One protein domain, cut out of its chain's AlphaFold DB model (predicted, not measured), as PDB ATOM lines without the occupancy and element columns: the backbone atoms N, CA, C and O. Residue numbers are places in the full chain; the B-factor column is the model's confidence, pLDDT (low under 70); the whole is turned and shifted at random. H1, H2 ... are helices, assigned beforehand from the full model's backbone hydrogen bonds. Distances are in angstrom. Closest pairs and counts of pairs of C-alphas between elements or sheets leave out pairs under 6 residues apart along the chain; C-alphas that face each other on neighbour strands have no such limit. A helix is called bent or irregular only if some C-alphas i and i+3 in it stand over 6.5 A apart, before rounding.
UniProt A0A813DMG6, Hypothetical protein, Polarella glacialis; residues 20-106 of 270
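This is residues 20 to 106 of the 270 residues of the protein "Hypothetical protein" of Polarella glacialis (UniProt A0A813DMG6). A helical hairpin, H2 and H3, is crossed on one side by the first half of a long helix, H4, whose last residues, 95 to 106, stick out as an arm; short H1 packs at the hairpin's other end, on residues 62 to 63 of H3. The arm makes much of the length. The printed part has 87 residues with four named helices, H1 to H4 in order, and no named strand; its class is all helix. It is loose, with a radius of gyration of the C-alphas of 15.3 A, and only just elongated, spanning 50 by 25 by 25 A.

H1, residues 20 to 29, begins at C-alpha 20 (-15.804, 57.322, 24.392). H2 holds residues 34 to 46 and measures 18.3 A. H3, residues 51 to 63, measures 19.8 A and is only just irregular: C-alphas 59 and 62 are 6.9 A apart. H4, residues 74 to 106, measures 47.5 A and ends at C-alpha 106 (-62.550, 49.786, 22.633).

H3 is the hub, touching three helices. With H2 it forms a hairpin at a shallow tilt of 19 degrees, opposite ways; the closest C-alphas, of Ala 41 and Ile 58, are 5.9 A apart. H4 touches H3 with residues 76 to 83 alone, at a steep tilt of 54 degrees; C-alphas 57 and 83 are closest, 6.6 A. H2 touches H4 with residues 43 to 44 alone, closest at C-alphas 44 and 87, 6.8 A. H1 touches H3, closest at C-alphas 26 and 62, 6.6 A. H1 and H4 are apart. Every O i to N i+4 pair is within hydrogen-bond range in H1, H2 and H4; in H3, 7 of 9.

The C-alphas of Lys 21 and Ala 106, the two farthest apart, are 50.4 A apart. The printed part has no cut and no long link. Residues 20 to 21 are under 70 in pLDDT.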
ATOM      1  N   SER A  20     -15.208  57.083  25.712       62.62
ATOM      2  CA  SER A  20     -15.804  57.322  24.392       62.62
ATOM      3  C   SER A  20     -14.887  56.959  23.217       62.62
ATOM      4  O   SER A  20     -15.364  56.481  22.188       62.62
ATOM      5  N   LYS A  21     -13.565  57.137  23.352       68.44
ATOM      6  CA  LYS A  21     -12.598  56.734  22.314       68.44
ATOM      7  C   LYS A  21     -12.439  55.216  22.265       68.44
ATOM      8  O   LYS A  21     -12.411  54.652  21.172       68.44
ATOM      9  N   LYS A  22     -12.426  54.568  23.435       72.31
ATOM     10  CA  LYS A  22     -12.393  53.104  23.566       72.31
ATOM     11  C   LYS A  22     -13.632  52.458  22.940       72.31
ATOM     12  O   LYS A  22     -13.492  51.555  22.126       72.31
ATOM     13  N   LEU A  23     -14.827  52.987  23.222       75.56
ATOM     14  CA  LEU A  23     -16.084  52.512  22.632       75.56
ATOM     15  C   LEU A  23     -16.060  52.553  21.094       75.56
ATOM     16  O   LEU A  23     -16.373  51.566  20.435       75.56
ATOM     17  N   ASN A  24     -15.643  53.680  20.511       77.62
ATOM     18  CA  ASN A  24     -15.592  53.848  19.057       77.62
ATOM     19  C   ASN A  24     -14.575  52.913  18.388       77.62
ATOM     20  O   ASN A  24     -14.828  52.415  17.291       77.62
ATOM     21  N   ALA A  25     -13.440  52.665  19.044       79.44
ATOM     22  CA  ALA A  25     -12.445  51.708  18.575       79.44
ATOM     23  C   ALA A  25     -12.984  50.268  18.610       79.44
ATOM     24  O   ALA A  25     -12.828  49.544  17.629       79.44
ATOM     25  N   THR A  26     -13.673  49.877  19.687       78.31
ATOM     26  CA  THR A  26     -14.297  48.551  19.828       78.31
ATOM     27  C   THR A  26     -15.402  48.327  18.796       78.31
ATOM     28  O   THR A  26     -15.420  47.298  18.125       78.31
ATOM     29  N   LEU A  27     -16.276  49.313  18.584       81.56
ATOM     30  CA  LEU A  27     -17.350  49.221  17.589       81.56
ATOM     31  C   LEU A  27     -16.801  49.104  16.161       81.56
ATOM     32  O   LEU A  27     -17.265  48.272  15.385       81.56
ATOM     33  N   LYS A  28     -15.749  49.868  15.833       82.50
ATOM     34  CA  LYS A  28     -15.060  49.768  14.538       82.50
ATOM     35  C   LYS A  28     -14.341  48.426  14.365       82.50
ATOM     36  O   LYS A  28     -14.335  47.896  13.259       82.50
ATOM     37  N   LYS A  29     -13.750  47.882  15.436       82.75
ATOM     38  CA  LYS A  29     -13.059  46.583  15.433       82.75
ATOM     39  C   LYS A  29     -14.008  45.433  15.096       82.75
ATOM     40  O   LYS A  29     -13.620  44.553  14.342       82.75
ATOM     41  N   HIS A  30     -15.227  45.460  15.626       81.38
ATOM     42  CA  HIS A  30     -16.202  44.388  15.419       81.38
ATOM     43  C   HIS A  30     -17.247  44.683  14.327       81.38
ATOM     44  O   HIS A  30     -18.210  43.939  14.174       81.38
ATOM     45  N   GLY A  31     -17.086  45.766  13.558       80.44
ATOM     46  CA  GLY A  31     -17.982  46.088  12.440       80.44
ATOM     47  C   GLY A  31     -19.406  46.500  12.843       80.44
ATOM     48  O   GLY A  31     -20.309  46.457  12.012       80.44
ATOM     49  N   VAL A  32     -19.625  46.921  14.093       84.75
ATOM     50  CA  VAL A  32     -20.947  47.313  14.609       84.75
ATOM     51  C   VAL A  32     -21.181  48.808  14.399       84.75
ATOM     52  O   VAL A  32     -20.327  49.643  14.705       84.75
ATOM     53  N   THR A  33     -22.365  49.174  13.901       86.19
ATOM     54  CA  THR A  33     -22.713  50.588  13.711       86.19
ATOM     55  C   THR A  33     -23.006  51.281  15.043       86.19
ATOM     56  O   THR A  33     -23.567  50.701  15.972       86.19
ATOM     57  N   GLN A  34     -22.698  52.576  15.123       83.88
ATOM     58  CA  GLN A  34     -23.083  53.404  16.272       83.88
ATOM     59  C   GLN A  34     -24.604  53.452  16.473       83.88
ATOM     60  O   GLN A  34     -25.066  53.533  17.606       83.88
ATOM     61  N   GLY A  35     -25.380  53.396  15.383       84.88
ATOM     62  CA  GLY A  35     -26.843  53.404  15.431       84.88
ATOM     63  C   GLY A  35     -27.406  52.163  16.121       84.88
ATOM     64  O   GLY A  35     -28.171  52.295  17.070       84.88
ATOM     65  N   SER A  36     -26.962  50.969  15.714       84.88
ATOM     66  CA  SER A  36     -27.415  49.703  16.308       84.88
ATOM     67  C   SER A  36     -27.012  49.566  17.778       84.88
ATOM     68  O   SER A  36     -27.807  49.111  18.595       84.88
ATOM     69  N   TYR A  37     -25.807  50.018  18.146       88.19
ATOM     70  CA  TYR A  37     -25.385  50.060  19.551       88.19
ATOM     71  C   TYR A  37     -26.289  50.974  20.390       88.19
ATOM     72  O   TYR A  37     -26.761  50.579  21.457       88.19
ATOM     73  N   LYS A  38     -26.553  52.193  19.899       89.19
ATOM     74  CA  LYS A  38     -27.391  53.168  20.606       89.19
ATOM     75  C   LYS A  38     -28.819  52.676  20.791       89.19
ATOM     76  O   LYS A  38     -29.339  52.819  21.885       89.19
ATOM     77  N   GLN A  39     -29.419  52.044  19.784       90.25
ATOM     78  CA  GLN A  39     -30.774  51.489  19.892       90.25
ATOM     79  C   GLN A  39     -30.894  50.475  21.037       90.25
ATOM     80  O   GLN A  39     -31.818  50.557  21.843       90.25
ATOM     81  N   VAL A  40     -29.930  49.555  21.151       90.06
ATOM     82  CA  VAL A  40     -29.913  48.554  22.227       90.06
ATOM     83  C   VAL A  40     -29.660  49.206  23.590       90.06
ATOM     84  O   VAL A  40     -30.345  48.892  24.561       90.06
ATOM     85  N   ALA A  41     -28.715  50.146  23.669       89.31
ATOM     86  CA  ALA A  41     -28.430  50.877  24.901       89.31
ATOM     87  C   ALA A  41     -29.626  51.728  25.367       89.31
ATOM     88  O   ALA A  41     -29.932  51.764  26.557       89.31
ATOM     89  N   GLU A  42     -30.337  52.380  24.446       90.81
ATOM     90  CA  GLU A  42     -31.548  53.156  24.725       90.81
ATOM     91  C   GLU A  42     -32.702  52.262  25.185       90.81
ATOM     92  O   GLU A  42     -33.414  52.622  26.121       90.81
ATOM     93  N   ALA A  43     -32.870  51.083  24.578       90.19
ATOM     94  CA  ALA A  43     -33.883  50.117  24.993       90.19
ATOM     95  C   ALA A  43     -33.608  49.581  26.409       90.19
ATOM     96  O   ALA A  43     -34.501  49.600  27.252       90.19
ATOM     97  N   LEU A  44     -32.357  49.222  26.722       90.81
ATOM     98  CA  LEU A  44     -31.946  48.880  28.091       90.81
ATOM     99  C   LEU A  44     -32.137  50.056  29.055       90.81
ATOM    100  O   LEU A  44     -32.536  49.857  30.199       90.81
ATOM    101  N   THR A  45     -31.907  51.288  28.591       91.06
ATOM    102  CA  THR A  45     -32.127  52.492  29.401       91.06
ATOM    103  C   THR A  45     -33.598  52.691  29.756       91.06
ATOM    104  O   THR A  45     -33.887  53.276  30.792       91.06
ATOM    105  N   LYS A  46     -34.532  52.213  28.933       89.25
ATOM    106  CA  LYS A  46     -35.978  52.317  29.176       89.25
ATOM    107  C   LYS A  46     -36.566  51.078  29.855       89.25
ATOM    108  O   LYS A  46     -37.707  51.136  30.301       89.25
ATOM    109  N   ALA A  47     -35.804  49.989  29.948       90.00
ATOM    110  CA  ALA A  47     -36.241  48.758  30.586       90.00
ATOM    111  C   ALA A  47     -36.499  48.952  32.088       90.00
ATOM    112  O   ALA A  47     -35.743  49.636  32.786       90.00
ATOM    113  N   ASP A  48     -37.557  48.312  32.583       87.69
ATOM    114  CA  ASP A  48     -37.944  48.337  33.993       87.69
ATOM    115  C   ASP A  48     -37.082  47.365  34.812       87.69
ATOM    116  O   ASP A  48     -37.472  46.247  35.149       87.69
ATOM    117  N   ILE A  49     -35.832  47.773  35.031       89.88
ATOM    118  CA  ILE A  49     -34.827  47.058  35.820       89.88
ATOM    119  C   ILE A  49     -34.095  48.031  36.753       89.88
ATOM    120  O   ILE A  49     -33.992  49.224  36.423       89.88
ATOM    121  N   PRO A  50     -33.534  47.548  37.881       93.25
ATOM    122  CA  PRO A  50     -32.749  48.379  38.788       93.25
ATOM    123  C   PRO A  50     -31.624  49.123  38.063       93.25
ATOM    124  O   PRO A  50     -30.995  48.584  37.147       93.25
ATOM    125  N   GLN A  51     -31.357  50.359  38.487       90.06
ATOM    126  CA  GLN A  51     -30.384  51.244  37.842       90.06
ATOM    127  C   GLN A  51     -28.987  50.609  37.746       90.06
ATOM    128  O   GLN A  51     -28.355  50.654  36.695       90.06
ATOM    129  N   GLU A  52     -28.544  49.938  38.804       89.75
ATOM    130  CA  GLU A  52     -27.238  49.268  38.861       89.75
ATOM    131  C   GLU A  52     -27.124  48.137  37.822       89.75
ATOM    132  O   GLU A  52     -26.103  47.984  37.151       89.75
ATOM    133  N   VAL A  53     -28.207  47.377  37.617       89.88
ATOM    134  CA  VAL A  53     -28.275  46.290  36.623       89.88
ATOM    135  C   VAL A  53     -28.271  46.858  35.202       89.88
ATOM    136  O   VAL A  53     -27.632  46.306  34.310       89.88
ATOM    137  N   ARG A  54     -28.940  47.993  34.988       90.88
ATOM    138  CA  ARG A  54     -28.978  48.715  33.709       90.88
ATOM    139  C   ARG A  54     -27.603  49.234  33.305       90.88
ATOM    140  O   ARG A  54     -27.167  48.994  32.181       90.88
ATOM    141  N   GLU A  55     -26.910  49.900  34.223       89.50
ATOM    142  CA  GLU A  55     -25.557  50.418  34.003       89.50
ATOM    143  C   GLU A  55     -24.564  49.283  33.716       89.50
ATOM    144  O   GLU A  55     -23.776  49.377  32.770       89.50
ATOM    145  N   MET A  56     -24.663  48.170  34.452       90.44
ATOM    146  CA  MET A  56     -23.868  46.964  34.213       90.44
ATOM    147  C   MET A  56     -24.120  46.378  32.814       90.44
ATOM    148  O   MET A  56     -23.169  46.144  32.069       90.44
ATOM    149  N   LEU A  57     -25.381  46.165  32.424       89.94
ATOM    150  CA  LEU A  57     -25.718  45.578  31.121       89.94
ATOM    151  C   LEU A  57     -25.294  46.479  29.953       89.94
ATOM    152  O   LEU A  57     -24.791  45.974  28.950       89.94
ATOM    153  N   ILE A  58     -25.410  47.805  30.097       89.81
ATOM    154  CA  ILE A  58     -24.917  48.773  29.106       89.81
ATOM    155  C   ILE A  58     -23.388  48.712  28.995       89.81
ATOM    156  O   ILE A  58     -22.854  48.712  27.887       89.81
ATOM    157  N   ALA A  59     -22.672  48.613  30.119       89.25
ATOM    158  CA  ALA A  59     -21.214  48.480  30.125       89.25
ATOM    159  C   ALA A  59     -20.729  47.140  29.538       89.25
ATOM    160  O   ALA A  59     -19.614  47.066  29.017       89.25
ATOM    161  N   MET A  60     -21.557  46.090  29.585       88.06
ATOM    162  CA  MET A  60     -21.257  44.790  28.980       88.06
ATOM    163  C   MET A  60     -21.407  44.794  27.450       88.06
ATOM    164  O   MET A  60     -20.656  44.078  26.788       88.06
ATOM    165  N   LEU A  61     -22.293  45.622  26.875       88.56
ATOM    166  CA  LEU A  61     -22.595  45.654  25.430       88.56
ATOM    167  C   LEU A  61     -21.367  45.674  24.496       88.56
ATOM    168  O   LEU A  61     -21.359  44.891  23.539       88.56
ATOM    169  N   PRO A  62     -20.330  46.517  24.715       88.00
ATOM    170  CA  PRO A  62     -19.195  46.614  23.793       88.00
ATOM    171  C   PRO A  62     -18.337  45.347  23.765       88.00
ATOM    172  O   PRO A  62     -17.684  45.080  22.763       88.00
ATOM    173  N   ASN A  63     -18.337  44.579  24.859       86.00
ATOM    174  CA  ASN A  63     -17.497  43.395  25.029       86.00
ATOM    175  C   ASN A  63     -18.290  42.084  24.939       86.00
ATOM    176  O   ASN A  63     -17.688  41.027  25.098       86.00
ATOM    177  N   SER A  64     -19.607  42.135  24.713       88.56
ATOM    178  CA  SER A  64     -20.471  40.962  24.553       88.56
ATOM    179  C   SER A  64     -21.207  40.990  23.213       88.56
ATOM    180  O   SER A  64     -20.743  40.404  22.240       88.56
ATOM    181  N   LEU A  65     -22.315  41.731  23.124       86.56
ATOM    182  CA  LEU A  65     -23.193  41.787  21.954       86.56
ATOM    183  C   LEU A  65     -22.486  42.326  20.709       86.56
ATOM    184  O   LEU A  65     -22.822  41.925  19.596       86.56
ATOM    185  N   CYS A  66     -21.493  43.200  20.896       87.50
ATOM    186  CA  CYS A  66     -20.705  43.725  19.788       87.50
ATOM    187  C   CYS A  66     -19.659  42.738  19.258       87.50
ATOM    188  O   CYS A  66     -19.182  42.955  18.158       87.50
ATOM    189  N   VAL A  67     -19.299  41.681  19.994       87.50
ATOM    190  CA  VAL A  67     -18.366  40.642  19.525       87.50
ATOM    191  C   VAL A  67     -19.118  39.662  18.619       87.50
ATOM    192  O   VAL A  67     -20.280  39.339  18.896       87.50
ATOM    193  N   ALA A  68     -18.485  39.206  17.533       85.25
ATOM    194  CA  ALA A  68     -19.073  38.240  16.603       85.25
ATOM    195  C   ALA A  68     -19.390  36.919  17.324       85.25
ATOM    196  O   ALA A  68     -18.659  36.517  18.224       85.25
ATOM    197  N   SER A  69     -20.501  36.263  16.982       85.75
ATOM    198  CA  SER A  69     -21.018  35.114  17.746       85.75
ATOM    199  C   SER A  69     -20.063  33.921  17.817       85.75
ATOM    200  O   SER A  69     -20.090  33.186  18.793       85.75
ATOM    201  N   ASP A  70     -19.238  33.732  16.795       86.19
ATOM    202  CA  ASP A  70     -18.211  32.693  16.692       86.19
ATOM    203  C   ASP A  70     -16.928  33.019  17.478       86.19
ATOM    204  O   ASP A  70     -16.149  32.121  17.787       86.19
ATOM    205  N   GLU A  71     -16.729  34.287  17.843       86.62
ATOM    206  CA  GLU A  71     -15.586  34.769  18.630       86.62
ATOM    207  C   GLU A  71     -15.923  34.964  20.119       86.62
ATOM    208  O   GLU A  71     -15.062  35.383  20.902       86.62
ATOM    209  N   ARG A  72     -17.174  34.698  20.522       88.75
ATOM    210  CA  ARG A  72     -17.633  34.899  21.899       88.75
ATOM    211  C   ARG A  72     -17.116  33.817  22.838       88.75
ATOM    212  O   ARG A  72     -17.100  32.631  22.532       88.75
ATOM    213  N   GLN A  73     -16.716  34.253  24.025       89.88
ATOM    214  CA  GLN A  73     -16.437  33.388  25.167       89.88
ATOM    215  C   GLN A  73     -17.701  33.205  26.017       89.88
ATOM    216  O   GLN A  73     -18.609  34.035  25.974       89.88
ATOM    217  N   GLU A  74     -17.731  32.179  26.871       88.38
ATOM    218  CA  GLU A  74     -18.909  31.821  27.684       88.38
ATOM    219  C   GLU A  74     -19.498  33.003  28.481       88.38
ATOM    220  O   GLU A  74     -20.715  33.163  28.577       88.38
ATOM    221  N   PHE A  75     -18.647  33.887  29.020       86.12
ATOM    222  CA  PHE A  75     -19.104  35.074  29.752       86.12
ATOM    223  C   PHE A  75     -19.769  36.123  28.840       86.12
ATOM    224  O   PHE A  75     -20.665  36.850  29.272       86.12
ATOM    225  N   GLN A  76     -19.338  36.212  27.577       90.38
ATOM    226  CA  GLN A  76     -19.886  37.126  26.574       90.38
ATOM    227  C   GLN A  76     -21.245  36.619  26.095       90.38
ATOM    228  O   GLN A  76     -22.178  37.413  25.985       90.38
ATOM    229  N   ASP A  77     -21.382  35.305  25.912       89.56
ATOM    230  CA  ASP A  77     -22.665  34.670  25.605       89.56
ATOM    231  C   ASP A  77     -23.670  34.825  26.745       89.56
ATOM    232  O   ASP A  77     -24.829  35.169  26.501       89.56
ATOM    233  N   MET A  78     -23.228  34.678  27.999       88.88
ATOM    234  CA  MET A  78     -24.070  34.958  29.164       88.88
ATOM    235  C   MET A  78     -24.553  36.416  29.173       88.88
ATOM    236  O   MET A  78     -25.735  36.674  29.386       88.88
ATOM    237  N   GLY A  79     -23.666  37.374  28.880       87.75
ATOM    238  CA  GLY A  79     -24.025  38.789  28.776       87.75
ATOM    239  C   GLY A  79     -25.064  39.065  27.687       87.75
ATOM    240  O   GLY A  79     -26.041  39.768  27.935       87.75
ATOM    241  N   VAL A  80     -24.895  38.477  26.497       91.25
ATOM    242  CA  VAL A  80     -25.870  38.589  25.397       91.25
ATOM    243  C   VAL A  80     -27.211  37.979  25.781       91.25
ATOM    244  O   VAL A  80     -28.248  38.584  25.516       91.25
ATOM    245  N   LYS A  81     -27.201  36.823  26.451       92.56
ATOM    246  CA  LYS A  81     -28.416  36.170  26.937       92.56
ATOM    247  C   LYS A  81     -29.161  37.046  27.947       92.56
ATOM    248  O   LYS A  81     -30.355  37.263  27.778       92.56
ATOM    249  N   MET A  82     -28.463  37.612  28.934       90.69
ATOM    250  CA  MET A  82     -29.062  38.515  29.926       90.69
ATOM    251  C   MET A  82     -29.653  39.777  29.281       90.69
ATOM    252  O   MET A  82     -30.762  40.182  29.624       90.69
ATOM    253  N   ILE A  83     -28.943  40.383  28.322       92.25
ATOM    254  CA  ILE A  83     -29.445  41.536  27.556       92.25
ATOM    255  C   ILE A  83     -30.699  41.145  26.765       92.25
ATOM    256  O   ILE A  83     -31.696  41.863  26.809       92.25
ATOM    257  N   GLY A  84     -30.671  39.996  26.085       92.31
ATOM    258  CA  GLY A  84     -31.812  39.466  25.341       92.31
ATOM    259  C   GLY A  84     -33.029  39.233  26.234       92.31
ATOM    260  O   GLY A  84     -34.120  39.681  25.905       92.31
ATOM    261  N   GLU A  85     -32.849  38.617  27.403       92.88
ATOM    262  CA  GLU A  85     -33.929  38.388  28.368       92.88
ATOM    263  C   GLU A  85     -34.561  39.693  28.872       92.88
ATOM    264  O   GLU A  85     -35.786  39.777  28.985       92.88
ATOM    265  N   VAL A  86     -33.751  40.720  29.159       93.94
ATOM    266  CA  VAL A  86     -34.256  42.037  29.581       93.94
ATOM    267  C   VAL A  86     -35.044  42.709  28.461       93.94
ATOM    268  O   VAL A  86     -36.132  43.225  28.716       93.94
ATOM    269  N   LEU A  87     -34.538  42.685  27.225       92.06
ATOM    270  CA  LEU A  87     -35.226  43.287  26.081       92.06
ATOM    271  C   LEU A  87     -36.526  42.552  25.738       92.06
ATOM    272  O   LEU A  87     -37.538  43.212  25.527       92.06
ATOM    273  N   CYS A  88     -36.539  41.216  25.781       92.69
ATOM    274  CA  CYS A  88     -37.758  40.424  25.596       92.69
ATOM    275  C   CYS A  88     -38.814  40.748  26.664       92.69
ATOM    276  O   CYS A  88     -39.991  40.904  26.347       92.69
ATOM    277  N   LYS A  89     -38.410  40.881  27.935       92.81
ATOM    278  CA  LYS A  89     -39.326  41.292  29.015       92.81
ATOM    279  C   LYS A  89     -39.848  42.713  28.806       92.81
ATOM    280  O   LYS A  89     -41.031  42.962  29.008       92.81
ATOM    281  N   PHE A  90     -38.987  43.636  28.386       90.62
ATOM    282  CA  PHE A  90     -39.378  45.014  28.099       90.62
ATOM    283  C   PHE A  90     -40.391  45.103  26.948       90.62
ATOM    284  O   PHE A  90     -41.410  45.780  27.081       90.62
ATOM    285  N   GLU A  91     -40.161  44.374  25.853       91.88
ATOM    286  CA  GLU A  91     -41.093  44.275  24.724       91.88
ATOM    287  C   GLU A  91     -42.437  43.667  25.145       91.88
ATOM    288  O   GLU A  91     -43.495  44.205  24.808       91.88
ATOM    289  N   ALA A  92     -42.409  42.585  25.928       93.62
ATOM    290  CA  ALA A  92     -43.618  41.958  26.452       93.62
ATOM    291  C   ALA A  92     -44.432  42.929  27.321       93.62
ATOM    292  O   ALA A  92     -45.648  43.021  27.158       93.62
ATOM    293  N   ASN A  93     -43.772  43.708  28.185       92.31
ATOM    294  CA  ASN A  93     -44.430  44.706  29.031       92.31
ATOM    295  C   ASN A  93     -45.079  45.827  28.206       92.31
ATOM    296  O   ASN A  93     -46.225  46.186  28.465       92.31
ATOM    297  N   LEU A  94     -44.379  46.362  27.198       94.00
ATOM    298  CA  LEU A  94     -44.941  47.383  26.306       94.00
ATOM    299  C   LEU A  94     -46.127  46.844  25.504       94.00
ATOM    300  O   LEU A  94     -47.137  47.529  25.365       94.00
ATOM    301  N   THR A  95     -46.021  45.612  25.011       95.88
ATOM    302  CA  THR A  95     -47.100  44.956  24.265       95.88
ATOM    303  C   THR A  95     -48.322  44.738  25.153       95.88
ATOM    304  O   THR A  95     -49.440  45.028  24.732       95.88
ATOM    305  N   ALA A  96     -48.123  44.291  26.397       95.44
ATOM    306  CA  ALA A  96     -49.199  44.127  27.369       95.44
ATOM    307  C   ALA A  96     -49.865  45.468  27.720       95.44
ATOM    308  O   ALA A  96     -51.090  45.551  27.743       95.44
ATOM    309  N   ALA A  97     -49.077  46.528  27.933       95.50
ATOM    310  CA  ALA A  97     -49.600  47.869  28.192       95.50
ATOM    311  C   ALA A  97     -50.405  48.414  26.999       95.50
ATOM    312  O   ALA A  97     -51.499  48.939  27.184       95.50
ATOM    313  N   LEU A  98     -49.905  48.231  25.774       96.38
ATOM    314  CA  LEU A  98     -50.603  48.622  24.550       96.38
ATOM    315  C   LEU A  98     -51.921  47.853  24.387       96.38
ATOM    316  O   LEU A  98     -52.938  48.446  24.040       96.38
ATOM    317  N   GLN A  99     -51.925  46.545  24.653       96.38
ATOM    318  CA  GLN A  99     -53.144  45.738  24.604       96.38
ATOM    319  C   GLN A  99     -54.171  46.181  25.649       96.38
ATOM    320  O   GLN A  99     -55.347  46.293  25.313       96.38
ATOM    321  N   ALA A 100     -53.736  46.460  26.882       96.31
ATOM    322  CA  ALA A 100     -54.613  46.960  27.937       96.31
ATOM    323  C   ALA A 100     -55.235  48.314  27.558       96.31
ATOM    324  O   ALA A 100     -56.444  48.493  27.681       96.31
ATOM    325  N   GLU A 101     -54.438  49.239  27.020       96.62
ATOM    326  CA  GLU A 101     -54.947  50.551  26.615       96.62
ATOM    327  C   GLU A 101     -55.892  50.458  25.411       96.62
ATOM    328  O   GLU A 101     -56.951  51.080  25.404       96.62
ATOM    329  N   ASN A 102     -55.591  49.602  24.431       96.12
ATOM    330  CA  ASN A 102     -56.506  49.339  23.318       96.12
ATOM    331  C   ASN A 102     -57.836  48.726  23.786       96.12
ATOM    332  O   ASN A 102     -58.879  49.033  23.212       96.12
ATOM    333  N   GLN A 103     -57.826  47.879  24.821       95.62
ATOM    334  CA  GLN A 103     -59.059  47.360  25.425       95.62
ATOM    335  C   GLN A 103     -59.863  48.467  26.115       95.62
ATOM    336  O   GLN A 103     -61.085  48.496  25.973       95.62
ATOM    337  N   ASN A 104     -59.198  49.400  26.805       95.12
ATOM    338  CA  ASN A 104     -59.857  50.565  27.402       95.12
ATOM    339  C   ASN A 104     -60.518  51.438  26.328       95.12
ATOM    340  O   ASN A 104     -61.693  51.781  26.458       95.12
ATOM    341  N   VAL A 105     -59.793  51.750  25.248       95.94
ATOM    342  CA  VAL A 105     -60.317  52.534  24.117       95.94
ATOM    343  C   VAL A 105     -61.527  51.844  23.493       95.94
ATOM    344  O   VAL A 105     -62.576  52.471  23.372       95.94
ATOM    345  N   ALA A 106     -61.432  50.546  23.191       93.25
ATOM    346  CA  ALA A 106     -62.550  49.786  22.633       93.25
ATOM    347  C   ALA A 106     -63.774  49.766  23.568       93.25
ATOM    348  O   ALA A 106     -64.910  49.845  23.103       93.25
TER     349      ALA A 106